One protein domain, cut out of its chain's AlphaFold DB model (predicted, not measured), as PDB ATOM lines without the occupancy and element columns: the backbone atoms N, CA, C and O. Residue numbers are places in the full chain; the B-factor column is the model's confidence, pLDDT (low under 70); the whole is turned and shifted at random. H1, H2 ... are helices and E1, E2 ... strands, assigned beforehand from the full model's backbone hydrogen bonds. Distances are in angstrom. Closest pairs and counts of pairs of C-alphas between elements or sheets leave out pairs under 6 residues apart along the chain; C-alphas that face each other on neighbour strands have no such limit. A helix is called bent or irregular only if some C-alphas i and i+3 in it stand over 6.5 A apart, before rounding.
ATOM      1  N   LYS A   2     188.198 140.259 148.691       88.00
ATOM      2  CA  LYS A   2     187.747 139.548 149.909       88.00
ATOM      3  C   LYS A   2     188.701 139.693 151.113       88.00
ATOM      4  O   LYS A   2     188.272 140.129 152.164       88.00
ATOM      5  N   GLN A   3     190.001 139.465 150.911       93.25
ATOM      6  CA  GLN A   3     191.004 139.584 151.980       93.25
ATOM      7  C   GLN A   3     191.051 140.973 152.638       93.25
ATOM      8  O   GLN A   3     191.102 141.059 153.855       93.25
ATOM      9  N   LEU A   4     191.041 142.058 151.856       95.94
ATOM     10  CA  LEU A   4     191.088 143.409 152.421       95.94
ATOM     11  C   LEU A   4     189.831 143.699 153.247       95.94
ATOM     12  O   LEU A   4     189.934 144.243 154.339       95.94
ATOM     13  N   ALA A   5     188.658 143.300 152.748       97.19
ATOM     14  CA  ALA A   5     187.412 143.445 153.493       97.19
ATOM     15  C   ALA A   5     187.457 142.668 154.820       97.19
ATOM     16  O   ALA A   5     187.052 143.205 155.847       97.19
ATOM     17  N   ASP A   6     188.007 141.450 154.812       96.75
ATOM     18  CA  ASP A   6     188.171 140.632 156.015       96.75
ATOM     19  C   ASP A   6     189.136 141.288 157.022       96.75
ATOM     20  O   ASP A   6     188.834 141.331 158.215       96.75
ATOM     21  N   LEU A   7     190.256 141.859 156.556       97.44
ATOM     22  CA  LEU A   7     191.222 142.577 157.402       97.44
ATOM     23  C   LEU A   7     190.623 143.849 158.009       97.44
ATOM     24  O   LEU A   7     190.752 144.070 159.211       97.44
ATOM     25  N   VAL A   8     189.920 144.657 157.211       98.00
ATOM     26  CA  VAL A   8     189.251 145.877 157.693       98.00
ATOM     27  C   VAL A   8     188.154 145.528 158.699       98.00
ATOM     28  O   VAL A   8     188.092 146.125 159.770       98.00
ATOM     29  N   ALA A   9     187.319 144.526 158.407       98.12
ATOM     30  CA  ALA A   9     186.295 144.066 159.343       98.12
ATOM     31  C   ALA A   9     186.908 143.497 160.634       98.12
ATOM     32  O   ALA A   9     186.350 143.685 161.713       98.12
ATOM     33  N   GLY A  10     188.048 142.809 160.536       97.69
ATOM     34  CA  GLY A  10     188.829 142.363 161.687       97.69
ATOM     35  C   GLY A  10     189.345 143.530 162.529       97.69
ATOM     36  O   GLY A  10     189.191 143.496 163.744       97.69
ATOM     37  N   GLY A  11     189.881 144.572 161.885       97.81
ATOM     38  CA  GLY A  11     190.359 145.789 162.544       97.81
ATOM     39  C   GLY A  11     189.250 146.565 163.256       97.81
ATOM     40  O   GLY A  11     189.431 146.956 164.398       97.81
ATOM     41  N   ILE A  12     188.072 146.706 162.640       98.19
ATOM     42  CA  ILE A  12     186.909 147.365 163.272       98.19
ATOM     43  C   ILE A  12     186.432 146.602 164.516       98.19
ATOM     44  O   ILE A  12     186.010 147.213 165.492       98.19
ATOM     45  N   ARG A  13     186.465 145.265 164.486       98.00
ATOM     46  CA  ARG A  13     186.058 144.433 165.633       98.00
ATOM     47  C   ARG A  13     187.124 144.345 166.722       98.00
ATOM     48  O   ARG A  13     186.829 143.835 167.799       98.00
ATOM     49  N   HIS A  14     188.357 144.752 166.439       97.88
ATOM     50  CA  HIS A  14     189.440 144.668 167.399       97.88
ATOM     51  C   HIS A  14     189.214 145.679 168.530       97.88
ATOM     52  O   HIS A  14     189.037 146.869 168.282       97.88
ATOM     53  N   LYS A  15     189.219 145.202 169.780       96.25
ATOM     54  CA  LYS A  15     189.128 146.060 170.963       96.25
ATOM     55  C   LYS A  15     190.495 146.695 171.235       96.25
ATOM     56  O   LYS A  15     191.286 146.160 172.003       96.25
ATOM     57  N   GLY A  16     190.773 147.802 170.560       96.44
ATOM     58  CA  GLY A  16     192.041 148.514 170.668       96.44
ATOM     59  C   GLY A  16     192.402 149.241 169.381       96.44
ATOM     60  O   GLY A  16     191.572 149.438 168.494       96.44
ATOM     61  N   PHE A  17     193.664 149.644 169.273       97.12
ATOM     62  CA  PHE A  17     194.172 150.297 168.075       97.12
ATOM     63  C   PHE A  17     194.408 149.277 166.953       97.12
ATOM     64  O   PHE A  17     195.143 148.306 167.127       97.12
ATOM     65  N   ALA A  18     193.827 149.526 165.779       97.94
ATOM     66  CA  ALA A  18     194.039 148.723 164.582       97.94
ATOM     67  C   ALA A  18     194.659 149.570 163.464       97.94
ATOM     68  O   ALA A  18     194.161 150.646 163.137       97.94
ATOM     69  N   PHE A  19     195.714 149.048 162.837       97.94
ATOM     70  CA  PHE A  19     196.375 149.668 161.691       97.94
ATOM     71  C   PHE A  19     196.324 148.735 160.479       97.94
ATOM     72  O   PHE A  19     196.707 147.569 160.567       97.94
ATOM     73  N   VAL A  20     195.838 149.252 159.348       97.75
ATOM     74  CA  VAL A  20     195.732 148.518 158.081       97.75
ATOM     75  C   VAL A  20     196.390 149.351 156.987       97.75
ATOM     76  O   VAL A  20     195.811 150.330 156.520       97.75
ATOM     77  N   ASP A  21     197.592 148.951 156.577       97.19
ATOM     78  CA  ASP A  21     198.274 149.517 155.412       97.19
ATOM     79  C   ASP A  21     197.841 148.786 154.132       97.19
ATOM     80  O   ASP A  21     197.712 147.558 154.103       97.19
ATOM     81  N   VAL A  22     197.572 149.543 153.068       96.38
ATOM     82  CA  VAL A  22     196.978 149.030 151.831       96.38
ATOM     83  C   VAL A  22     197.775 149.509 150.629       96.38
ATOM     84  O   VAL A  22     197.754 150.686 150.268       96.38
ATOM     85  N   PHE A  23     198.384 148.564 149.913       95.00
ATOM     86  CA  PHE A  23     198.971 148.850 148.608       95.00
ATOM     87  C   PHE A  23     197.879 149.252 147.608       95.00
ATOM     88  O   PHE A  23     197.092 148.422 147.148       95.00
ATOM     89  N   SER A  24     197.854 150.538 147.257       94.06
ATOM     90  CA  SER A  24     196.930 151.132 146.288       94.06
ATOM     91  C   SER A  24     197.721 151.742 145.122       94.06
ATOM     92  O   SER A  24     198.218 152.867 145.232       94.06
ATOM     93  N   PRO A  25     197.917 151.003 144.011       93.94
ATOM     94  CA  PRO A  25     198.707 151.485 142.881       93.94
ATOM     95  C   PRO A  25     198.141 152.771 142.263       93.94
ATOM     96  O   PRO A  25     197.001 152.816 141.801       93.94
ATOM     97  N   CYS A  26     198.967 153.817 142.183       94.31
ATOM     98  CA  CYS A  26     198.624 155.061 141.495       94.31
ATOM     99  C   CYS A  26     198.963 154.956 140.002       94.31
ATOM    100  O   CYS A  26     200.094 155.220 139.589       94.31
ATOM    101  N   VAL A  27     197.966 154.613 139.181       93.25
ATOM    102  CA  VAL A  27     198.138 154.384 137.733       93.25
ATOM    103  C   VAL A  27     198.671 155.595 136.968       93.25
ATOM    104  O   VAL A  27     199.298 155.428 135.923       93.25
ATOM    105  N   THR A  28     198.453 156.812 137.468       95.25
ATOM    106  CA  THR A  28     198.841 158.053 136.783       95.25
ATOM    107  C   THR A  28     200.327 158.349 136.936       95.25
ATOM    108  O   THR A  28     201.001 158.552 135.927       95.25
ATOM    109  N   TYR A  29     200.847 158.325 138.166       94.94
ATOM    110  CA  TYR A  29     202.181 158.848 138.479       94.94
ATOM    111  C   TYR A  29     203.205 157.765 138.824       94.94
ATOM    112  O   TYR A  29     204.365 157.887 138.441       94.94
ATOM    113  N   ASN A  30     202.803 156.684 139.500       92.38
ATOM    114  CA  ASN A  30     203.735 155.634 139.901       92.38
ATOM    115  C   ASN A  30     203.732 154.492 138.878       92.38
ATOM    116  O   ASN A  30     202.900 153.588 138.923       92.38
ATOM    117  N   LYS A  31     204.685 154.543 137.942       93.69
ATOM    118  CA  LYS A  31     204.845 153.533 136.882       93.69
ATOM    119  C   LYS A  31     205.684 152.321 137.303       93.69
ATOM    120  O   LYS A  31     205.808 151.390 136.517       93.69
ATOM    121  N   ILE A  32     206.248 152.334 138.512       93.75
ATOM    122  CA  ILE A  32     207.112 151.265 139.035       93.75
ATOM    123  C   ILE A  32     206.273 150.289 139.868       93.75
ATOM    124  O   ILE A  32     206.203 149.103 139.555       93.75
ATOM    125  N   ASN A  33     205.559 150.795 140.877       94.12
ATOM    126  CA  ASN A  33     204.751 149.982 141.792       94.12
ATOM    127  C   ASN A  33     203.331 149.781 141.236       94.12
ATOM    128  O   ASN A  33     202.343 150.280 141.782       94.12
ATOM    129  N   THR A  34     203.240 149.095 140.097       95.50
ATOM    130  CA  THR A  34     201.980 148.817 139.392       95.50
ATOM    131  C   THR A  34     201.202 147.652 140.017       95.50
ATOM    132  O   THR A  34     201.683 146.951 140.908       95.50
ATOM    133  N   PHE A  35     199.986 147.398 139.521       93.75
ATOM    134  CA  PHE A  35     199.209 146.218 139.914       93.75
ATOM    135  C   PHE A  35     199.970 144.908 139.681       93.75
ATOM    136  O   PHE A  35     199.983 144.051 140.564       93.75
ATOM    137  N   ASP A  36     200.624 144.764 138.527       95.00
ATOM    138  CA  ASP A  36     201.376 143.553 138.191       95.00
ATOM    139  C   ASP A  36     202.610 143.386 139.078       95.00
ATOM    140  O   ASP A  36     202.893 142.270 139.518       95.00
ATOM    141  N   PHE A  37     203.288 144.495 139.411       95.44
ATOM    142  CA  PHE A  37     204.419 144.488 140.340       95.44
ATOM    143  C   PHE A  37     204.035 143.821 141.663       95.44
ATOM    144  O   PHE A  37     204.685 142.856 142.070       95.44
ATOM    145  N   PHE A  38     202.952 144.286 142.298       95.31
ATOM    146  CA  PHE A  38     202.494 143.722 143.566       95.31
ATOM    147  C   PHE A  38     201.917 142.320 143.399       95.31
ATOM    148  O   PHE A  38     202.265 141.430 144.168       95.31
ATOM    149  N   ARG A  39     201.078 142.077 142.384       93.88
ATOM    150  CA  ARG A  39     200.401 140.782 142.195       93.88
ATOM    151  C   ARG A  39     201.373 139.605 142.079       93.88
ATOM    152  O   ARG A  39     201.035 138.510 142.514       93.88
ATOM    153  N   GLN A  40     202.552 139.827 141.502       96.31
ATOM    154  CA  GLN A  40     203.592 138.803 141.367       96.31
ATOM    155  C   GLN A  40     204.369 138.542 142.665       96.31
ATOM    156  O   GLN A  40     204.958 137.476 142.808       96.31
ATOM    157  N   ARG A  41     204.395 139.512 143.586       96.94
ATOM    158  CA  ARG A  41     205.262 139.506 144.775       96.94
ATOM    159  C   ARG A  41     204.506 139.210 146.061       96.94
ATOM    160  O   ARG A  41     205.097 138.704 147.011       96.94
ATOM    161  N   VAL A  42     203.214 139.532 146.122       96.50
ATOM    162  CA  VAL A  42     202.454 139.369 147.360       96.50
ATOM    163  C   VAL A  42     202.215 137.902 147.707       96.50
ATOM    164  O   VAL A  42     201.840 137.099 146.852       96.50
ATOM    165  N   TYR A  43     202.358 137.562 148.985       96.19
ATOM    166  CA  TYR A  43     201.947 136.268 149.526       96.19
ATOM    167  C   TYR A  43     201.206 136.442 150.849       96.19
ATOM    168  O   TYR A  43     201.406 137.414 151.571       96.19
ATOM    169  N   LYS A  44     200.324 135.493 151.160       96.00
ATOM    170  CA  LYS A  44     199.496 135.531 152.366       96.00
ATOM    171  C   LYS A  44     200.228 134.924 153.554       96.00
ATOM    172  O   LYS A  44     200.605 133.753 153.491       96.00
ATOM    173  N   LEU A  45     200.355 135.683 154.638       96.44
ATOM    174  CA  LEU A  45     200.925 135.202 155.899       96.44
ATOM    175  C   LEU A  45     200.139 134.013 156.470       96.44
ATOM    176  O   LEU A  45     200.737 133.067 156.980       96.44
ATOM    177  N   GLU A  46     198.816 133.996 156.288       90.56
ATOM    178  CA  GLU A  46     197.946 132.907 156.750       90.56
ATOM    179  C   GLU A  46     198.288 131.571 156.071       90.56
ATOM    180  O   GLU A  46     198.125 130.507 156.657       90.56
ATOM    181  N   SER A  47     198.782 131.615 154.829       91.94
ATOM    182  CA  SER A  47     199.212 130.419 154.090       91.94
ATOM    183  C   SER A  47     200.642 129.989 154.430       91.94
ATOM    184  O   SER A  47     201.036 128.879 154.086       91.94
ATOM    185  N   ALA A  48     201.414 130.852 155.096       91.88
ATOM    186  CA  ALA A  48     202.793 130.599 155.503       91.88
ATOM    187  C   ALA A  48     202.915 130.109 156.959       91.88
ATOM    188  O   ALA A  48     204.030 129.909 157.432       91.88
ATOM    189  N   GLY A  49     201.792 129.918 157.666       92.94
ATOM    190  CA  GLY A  49     201.784 129.473 159.064       92.94
ATOM    191  C   GLY A  49     202.271 130.536 160.052       92.94
ATOM    192  O   GLY A  49     202.813 130.184 161.094       92.94
ATOM    193  N   HIS A  50     202.117 131.819 159.711       95.62
ATOM    194  CA  HIS A  50     202.507 132.938 160.570       95.62
ATOM    195  C   HIS A  50     201.704 132.959 161.877       95.62
ATOM    196  O   HIS A  50     200.476 132.856 161.844       95.62
ATOM    197  N   ASP A  51     202.391 133.136 163.009       96.06
ATOM    198  CA  ASP A  51     201.767 133.347 164.317       96.06
ATOM    199  C   ASP A  51     201.564 134.855 164.564       96.06
ATOM    200  O   ASP A  51     202.541 135.583 164.758       96.06
ATOM    201  N   PRO A  52     200.314 135.357 164.585       96.88
ATOM    202  CA  PRO A  52     200.039 136.776 164.781       96.88
ATOM    203  C   PRO A  52     200.210 137.243 166.236       96.88
ATOM    204  O   PRO A  52     199.934 138.406 166.517       96.88
ATOM    205  N   THR A  53     200.618 136.381 167.170       97.06
ATOM    206  CA  THR A  53     200.870 136.759 168.572       97.06
ATOM    207  C   THR A  53     202.351 137.018 168.874       97.06
ATOM    208  O   THR A  53     202.675 137.610 169.902       97.06
ATOM    209  N   ASP A  54     203.252 136.658 167.955       96.81
ATOM    210  CA  ASP A  54     204.695 136.878 168.070       96.81
ATOM    211  C   ASP A  54     205.096 138.215 167.422       96.81
ATOM    212  O   ASP A  54     205.179 138.350 166.197       96.81
ATOM    213  N   LEU A  55     205.367 139.220 168.260       96.50
ATOM    214  CA  LEU A  55     205.760 140.559 167.812       96.50
ATOM    215  C   LEU A  55     207.082 140.559 167.027       96.50
ATOM    216  O   LEU A  55     207.238 141.338 166.084       96.50
ATOM    217  N   VAL A  56     208.035 139.699 167.397       97.44
ATOM    218  CA  VAL A  56     209.355 139.644 166.753       97.44
ATOM    219  C   VAL A  56     209.213 139.082 165.345       97.44
ATOM    220  O   VAL A  56     209.735 139.674 164.396       97.44
ATOM    221  N   GLN A  57     208.454 137.994 165.183       96.12
ATOM    222  CA  GLN A  57     208.121 137.481 163.853       96.12
ATOM    223  C   GLN A  57     207.321 138.493 163.038       96.12
ATOM    224  O   GLN A  57     207.648 138.715 161.874       96.12
ATOM    225  N   ALA A  58     206.303 139.127 163.624       97.69
ATOM    226  CA  ALA A  58     205.494 140.123 162.928       97.69
ATOM    227  C   ALA A  58     206.353 141.266 162.370       97.69
ATOM    228  O   ALA A  58     206.217 141.637 161.202       97.69
ATOM    229  N   PHE A  59     207.285 141.777 163.179       97.44
ATOM    230  CA  PHE A  59     208.208 142.817 162.748       97.44
ATOM    231  C   PHE A  59     209.148 142.316 161.646       97.44
ATOM    232  O   PHE A  59     209.260 142.970 160.610       97.44
ATOM    233  N   ALA A  60     209.755 141.136 161.816       96.50
ATOM    234  CA  ALA A  60     210.624 140.536 160.804       96.50
ATOM    235  C   ALA A  60     209.912 140.361 159.452       96.50
ATOM    236  O   ALA A  60     210.502 140.650 158.414       96.50
ATOM    237  N   ARG A  61     208.631 139.961 159.459       96.88
ATOM    238  CA  ARG A  61     207.802 139.898 158.247       96.88
ATOM    239  C   ARG A  61     207.528 141.288 157.667       96.88
ATOM    240  O   ARG A  61     207.570 141.446 156.456       96.88
ATOM    241  N   SER A  62     207.240 142.296 158.493       96.44
ATOM    242  CA  SER A  62     206.841 143.639 158.021       96.44
ATOM    243  C   SER A  62     207.911 144.374 157.212       96.44
ATOM    244  O   SER A  62     207.582 145.218 156.382       96.44
ATOM    245  N   VAL A  63     209.184 144.034 157.425       96.75
ATOM    246  CA  VAL A  63     210.318 144.635 156.710       96.75
ATOM    247  C   VAL A  63     210.712 143.860 155.447       96.75
ATOM    248  O   VAL A  63     211.630 144.276 154.741       96.75
ATOM    249  N   GLU A  64     210.041 142.744 155.142       96.56
ATOM    250  CA  GLU A  64     210.269 141.996 153.906       96.56
ATOM    251  C   GLU A  64     209.857 142.827 152.682       96.56
ATOM    252  O   GLU A  64     208.710 143.256 152.539       96.56
ATOM    253  N   TRP A  65     210.804 143.018 151.764       96.19
ATOM    254  CA  TRP A  65     210.591 143.742 150.517       96.19
ATOM    255  C   TRP A  65     211.449 143.163 149.390       96.19
ATOM    256  O   TRP A  65     212.525 142.617 149.629       96.19
ATOM    257  N   GLY A  66     210.998 143.312 148.142       94.56
ATOM    258  CA  GLY A  66     211.693 142.805 146.957       94.56
ATOM    259  C   GLY A  66     210.893 141.708 146.265       94.56
ATOM    260  O   GLY A  66     209.806 141.973 145.755       94.56
ATOM    261  N   ASP A  67     211.429 140.489 146.216       94.75
ATOM    262  CA  ASP A  67     210.830 139.383 145.454       94.75
ATOM    263  C   ASP A  67     209.541 138.837 146.075       94.75
ATOM    264  O   ASP A  67     208.669 138.333 145.366       94.75
ATOM    265  N   LYS A  68     209.408 138.947 147.400       95.81
ATOM    266  CA  LYS A  68     208.213 138.556 148.146       95.81
ATOM    267  C   LYS A  68     207.814 139.664 149.102       95.81
ATOM    268  O   LYS A  68     208.665 140.242 149.768       95.81
ATOM    269  N   ILE A  69     206.517 139.942 149.150       97.62
ATOM    270  CA  ILE A  69     205.931 140.979 149.995       97.62
ATOM    271  C   ILE A  69     204.795 140.333 150.800       97.62
ATOM    272  O   ILE A  69     203.803 139.893 150.211       97.62
ATOM    273  N   PRO A  70     204.909 140.216 152.128       97.62
ATOM    274  CA  PRO A  70     203.850 139.630 152.932       97.62
ATOM    275  C   PRO A  70     202.624 140.541 152.981       97.62
ATOM    276  O   PRO A  70     202.723 141.761 153.086       97.62
ATOM    277  N   ILE A  71     201.446 139.926 152.927       97.62
ATOM    278  CA  ILE A  71     200.155 140.560 153.195       97.62
ATOM    279  C   ILE A  71     199.332 139.661 154.120       97.62
ATOM    280  O   ILE A  71     199.485 138.440 154.104       97.62
ATOM    281  N   GLY A  72     198.411 140.248 154.880       97.19
ATOM    282  CA  GLY A  72     197.573 139.516 155.833       97.19
ATOM    283  C   GLY A  72     197.672 140.098 157.235       97.19
ATOM    284  O   GLY A  72     198.067 141.251 157.410       97.19
ATOM    285  N   LEU A  73     197.291 139.302 158.230       97.75
ATOM    286  CA  LEU A  73     197.398 139.691 159.634       97.75
ATOM    287  C   LEU A  73     198.829 139.479 160.151       97.75
ATOM    288  O   LEU A  73     199.249 138.343 160.353       97.75
ATOM    289  N   PHE A  74     199.554 140.572 160.395       98.19
ATOM    290  CA  PHE A  74     200.911 140.523 160.956       98.19
ATOM    291  C   PHE A  74     200.908 140.326 162.468       98.19
ATOM    292  O   PHE A  74     201.653 139.500 162.978       98.19
ATOM    293  N   TYR A  75     200.087 141.087 163.190       98.25
ATOM    294  CA  TYR A  75     200.096 141.088 164.646       98.25
ATOM    295  C   TYR A  75     198.706 141.380 165.202       98.25
ATOM    296  O   TYR A  75     197.988 142.229 164.669       98.25
ATOM    297  N   ARG A  76     198.325 140.673 166.266       97.62
ATOM    298  CA  ARG A  76     197.100 140.899 167.031       97.62
ATOM    299  C   ARG A  76     197.265 140.374 168.451       97.62
ATOM    300  O   ARG A  76     197.428 139.175 168.654       97.62
ATOM    301  N   VAL A  77     197.095 141.265 169.416       97.06
ATOM    302  CA  VAL A  77     197.054 140.963 170.851       97.06
ATOM    303  C   VAL A  77     195.944 141.765 171.505       97.06
ATOM    304  O   VAL A  77     195.494 142.755 170.938       97.06
ATOM    305  N   GLU A  78     195.510 141.353 172.687       96.31
ATOM    306  CA  GLU A  78     194.535 142.097 173.481       96.31
ATOM    307  C   GLU A  78     195.238 142.748 174.672       96.31
ATOM    308  O   GLU A  78     195.930 142.085 175.445       96.31
ATOM    309  N   HIS A  79     195.050 144.056 174.811       95.25
ATOM    310  CA  HIS A  79     195.512 144.855 175.940       95.25
ATOM    311  C   HIS A  79     194.396 145.818 176.354       95.25
ATOM    312  O   HIS A  79     193.526 146.109 175.529       95.25
ATOM    313  N   PRO A  80     194.408 146.321 177.604       96.00
ATOM    314  CA  PRO A  80     193.504 147.390 178.007       96.00
ATOM    315  C   PRO A  80     193.585 148.557 177.020       96.00
ATOM    316  O   PRO A  80     194.684 149.006 176.675       96.00
ATOM    317  N   THR A  81     192.432 149.018 176.540       96.06
ATOM    318  CA  THR A  81     192.373 150.220 175.708       96.06
ATOM    319  C   THR A  81     192.558 151.462 176.573       96.06
ATOM    320  O   THR A  81     192.527 151.385 177.800       96.06
ATOM    321  N   TYR A  82     192.749 152.624 175.953       94.06
ATOM    322  CA  TYR A  82     192.827 153.870 176.711       94.06
ATOM    323  C   TYR A  82     191.544 154.105 177.526       94.06
ATOM    324  O   TYR A  82     191.601 154.454 178.699       94.06
ATOM    325  N   GLU A  83     190.391 153.807 176.933       93.00
ATOM    326  CA  GLU A  83     189.083 153.923 177.570       93.00
ATOM    327  C   GLU A  83     188.899 152.952 178.744       93.00
ATOM    328  O   GLU A  83     188.219 153.300 179.703       93.00
ATOM    329  N   ASP A  84     189.519 151.765 178.703       94.00
ATOM    330  CA  ASP A  84     189.495 150.808 179.820       94.00
ATOM    331  C   ASP A  84     190.265 151.320 181.052       94.00
ATOM    332  O   ASP A  84     190.042 150.836 182.162       94.00
ATOM    333  N   LEU A  85     191.202 152.255 180.861       94.94
ATOM    334  CA  LEU A  85     192.047 152.802 181.927       94.94
ATOM    335  C   LEU A  85     191.440 154.045 182.594       94.94
ATOM    336  O   LEU A  85     191.876 154.428 183.679       94.94
ATOM    337  N   GLU A  86     190.445 154.668 181.969       95.19
ATOM    338  CA  GLU A  86     189.815 155.895 182.451       95.19
ATOM    339  C   GLU A  86     188.588 155.571 183.314       95.19
ATOM    340  O   GLU A  86     187.514 155.244 182.810       95.19
ATOM    341  N   GLU A  87     188.719 155.718 184.636       93.06
ATOM    342  CA  GLU A  87     187.662 155.368 185.597       93.06
ATOM    343  C   GLU A  87     186.329 156.075 185.294       93.06
ATOM    344  O   GLU A  87     185.261 155.464 185.373       93.06
ATOM    345  N   VAL A  88     186.389 157.338 184.855       92.06
ATOM    346  CA  VAL A  88     185.216 158.149 184.489       92.06
ATOM    347  C   VAL A  88     184.413 157.523 183.335       92.06
ATOM    348  O   VAL A  88     183.200 157.730 183.234       92.06
ATOM    349  N   LEU A  89     185.057 156.727 182.480       93.75
ATOM    350  CA  LEU A  89     184.424 156.054 181.343       93.75
ATOM    351  C   LEU A  89     183.841 154.679 181.701       93.75
ATOM    352  O   LEU A  89     183.140 154.091 180.878       93.75
ATOM    353  N   THR A  90     184.019 154.197 182.938       91.00
ATOM    354  CA  THR A  90     183.419 152.932 183.415       91.00
ATOM    355  C   THR A  90     181.890 152.960 183.336       91.00
ATOM    356  O   THR A  90     181.252 151.943 183.069       91.00
ATOM    357  N   ALA A  91     181.284 154.138 183.522       91.31
ATOM    358  CA  ALA A  91     179.842 154.351 183.378       91.31
ATOM    359  C   ALA A  91     179.385 154.522 181.910       91.31
ATOM    360  O   ALA A  91     178.212 154.798 181.655       91.31
ATOM    361  N   GLY A  92     180.290 154.355 180.942       92.06
ATOM    362  CA  GLY A  92     180.056 154.543 179.513       92.06
ATOM    363  C   GLY A  92     180.527 155.908 178.990       92.06
ATOM    364  O   GLY A  92     181.127 156.692 179.724       92.06
ATOM    365  N   PRO A  93     180.269 156.228 177.710       92.25
ATOM    366  CA  PRO A  93     180.722 157.478 177.103       92.25
ATOM    367  C   PRO A  93     180.145 158.718 177.795       92.25
ATOM    368  O   PRO A  93     178.938 158.789 178.030       92.25
ATOM    369  N   LEU A  94     180.978 159.742 178.019       92.56
ATOM    370  CA  LEU A  94     180.574 161.017 178.637       92.56
ATOM    371  C   LEU A  94     179.370 161.678 177.951       92.56
ATOM    372  O   LEU A  94     178.535 162.276 178.619       92.56
ATOM    373  N   ALA A  95     179.239 161.523 176.629       93.69
ATOM    374  CA  ALA A  95     178.116 162.055 175.851       93.69
ATOM    375  C   ALA A  95     176.741 161.493 176.272       93.69
ATOM    376  O   ALA A  95     175.708 162.062 175.920       93.69
ATOM    377  N   HIS A  96     176.717 160.374 176.997       93.69
ATOM    378  CA  HIS A  96     175.503 159.742 177.515       93.69
ATOM    379  C   HIS A  96     175.357 159.891 179.033       93.69
ATOM    380  O   HIS A  96     174.335 159.489 179.590       93.69
ATOM    381  N   GLN A  97     176.354 160.470 179.703       91.25
ATOM    382  CA  GLN A  97     176.319 160.713 181.138       91.25
ATOM    383  C   GLN A  97     175.671 162.078 181.449       91.25
ATOM    384  O   GLN A  97     175.736 163.003 180.634       91.25
ATOM    385  N   PRO A  98     175.045 162.255 182.629       89.00
ATOM    386  CA  PRO A  98     174.560 163.561 183.065       89.00
ATOM    387  C   PRO A  98     175.715 164.562 183.197       89.00
ATOM    388  O   PRO A  98     176.717 164.267 183.838       89.00
ATOM    389  N   ALA A  99     175.544 165.785 182.687       84.50
ATOM    390  CA  ALA A  99     176.594 166.813 182.698       84.50
ATOM    391  C   ALA A  99     177.050 167.257 184.107       84.50
ATOM    392  O   ALA A  99     178.043 167.964 184.239       84.50
ATOM    393  N   GLY A 100     176.318 166.902 185.170       80.12
ATOM    394  CA  GLY A 100     176.705 167.220 186.551       80.12
ATOM    395  C   GLY A 100     176.764 168.722 186.879       80.12
ATOM    396  O   GLY A 100     177.396 169.103 187.866       80.12
ATOM    397  N   LEU A 101     176.118 169.563 186.058       79.19
ATOM    398  CA  LEU A 101     176.081 171.032 186.172       79.19
ATOM    399  C   LEU A 101     174.963 171.555 187.090       79.19
ATOM    400  O   LEU A 101     174.812 172.761 187.274       79.19
ATOM    401  N   GLN A 102     174.149 170.667 187.658       77.62
ATOM    402  CA  GLN A 102     173.035 171.050 188.524       77.62
ATOM    403  C   GLN A 102     173.559 171.775 189.772       77.62
ATOM    404  O   GLN A 102     174.312 171.199 190.555       77.62
ATOM    405  N   GLY A 103     173.162 173.040 189.942       72.50
ATOM    406  CA  GLY A 103     173.516 173.857 191.107       72.50
ATOM    407  C   GLY A 103     174.951 174.397 191.133       72.50
ATOM    408  O   GLY A 103     175.391 174.815 192.196       72.50
ATOM    409  N   LYS A 104     175.682 174.389 190.006       76.69
ATOM    410  CA  LYS A 104     177.074 174.883 189.906       76.69
ATOM    411  C   LYS A 104     177.212 176.169 189.075       76.69
ATOM    412  O   LYS A 104     178.188 176.320 188.345       76.69
ATOM    413  N   THR A 105     176.231 177.068 189.142       76.31
ATOM    414  CA  THR A 105     176.219 178.323 188.364       76.31
ATOM    415  C   THR A 105     177.434 179.197 188.681       76.31
ATOM    416  O   THR A 105     178.098 179.668 187.767       76.31
ATOM    417  N   ASP A 106     177.816 179.257 189.956       80.50
ATOM    418  CA  ASP A 106     178.956 180.024 190.469       80.50
ATOM    419  C   ASP A 106     180.294 179.645 189.799       80.50
ATOM    420  O   ASP A 106     181.206 180.458 189.696       80.50
ATOM    421  N   LEU A 107     180.412 178.398 189.327       78.38
ATOM    422  CA  LEU A 107     181.607 177.854 188.674       78.38
ATOM    423  C   LEU A 107     181.687 178.262 187.195       78.38
ATOM    424  O   LEU A 107     182.762 178.251 186.611       78.38
ATOM    425  N   LEU A 108     180.549 178.603 186.583       76.69
ATOM    426  CA  LEU A 108     180.481 179.164 185.231       76.69
ATOM    427  C   LEU A 108     180.710 180.677 185.254       76.69
ATOM    428  O   LEU A 108     181.322 181.203 184.327       76.69
ATOM    429  N   ASP A 109     180.273 181.344 186.323       79.25
ATOM    430  CA  ASP A 109     180.420 182.790 186.507       79.25
ATOM    431  C   ASP A 109     181.897 183.233 186.603       79.25
ATOM    432  O   ASP A 109     182.208 184.377 186.296       79.25
ATOM    433  N   GLU A 110     182.826 182.338 186.962       78.12
ATOM    434  CA  GLU A 110     184.277 182.613 186.987       78.12
ATOM    435  C   GLU A 110     184.907 182.717 185.578       78.12
ATOM    436  O   GLU A 110     185.997 183.271 185.419       78.12
ATOM    437  N   PHE A 111     184.231 182.208 184.541       74.44
ATOM    438  CA  PHE A 111     184.719 182.196 183.153       74.44
ATOM    439  C   PHE A 111     184.036 183.237 182.245       74.44
ATOM    440  O   PHE A 111     184.263 183.211 181.030       74.44
TER     441      PHE A 111
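This is residues 2 to 111 of the 112 residues of the protein "2-oxoacid ferredoxin oxidoreductase subunit beta" of mine drainage metagenome (UniProt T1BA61). A small head sits at one end of a long, drawn-out shape: the parallel strand pair E1 and E2 is its core, with the short helices H2, H3 and H4 around it. From the head runs a tail with H5, H6 and H7, whose residues 98 to 111 stick out, while H1 is set off from the head, before the long unnamed stretch 14 to 34. Of 110 printed residues under half are in the seven named helices and two strands, in the order H1 H2 E1 H3 H4 E2 H5 H6 H7, mostly helix. The whole is extended, with a radius of gyration of the C-alphas of 22.4 A and spans of 68 by 37 by 24 A.

Start at E1, residues 42 to 44, and E2, residues 69 to 71: parallel neighbours at 41 degrees, with N 43 and O 69 within hydrogen-bond range at 3.0 A. With H3, residues 45 to 48, and H4, residues 55 to 62, they form a strand-helix-strand unit, parallel strands joined through helices, with a right-handed crossover. The closest C-alphas of H4 and E2, Arg 61 and Pro 70, are 6.6 A apart; those of E2 and H2, residues 35 to 41, are Ile 69 and Arg 41, 5.5 A. H1, residues 2 to 13, is apart from the other named elements. H5, residues 82 to 85, and H6, residues 87 to 91, are close but not clearly touching; their closest C-alphas, Glu 83 and Leu 89, are 6.4 A apart. H7, residues 105 to 109, stands free. Every O i to N i+4 pair is within hydrogen-bond range in H1, H4 and H7; H2 has 2 of 3, H6 0 of 1 but 1 of 2 O i to N i+3 pairs, and H3 and H5 are too short for an i+4 pair.

Find C-alpha 2 at (187.747, 139.548, 149.909); H1 runs 16.6 A from there. H2 and H4 each measure 10.3 A. H6 is irregular, only just: C-alphas 88 and 91 are 6.7 A apart. H7 ends at C-alpha 109, (180.420, 182.790, 186.507).

The farthest C-alphas, Gln 40 and Asp 106, are 68.7 A apart. The printed part has no cut; the links H1 to H2 and H6 to H7 are long. No printed residue is under 70 in pLDDT, and H7 has a mean of 78.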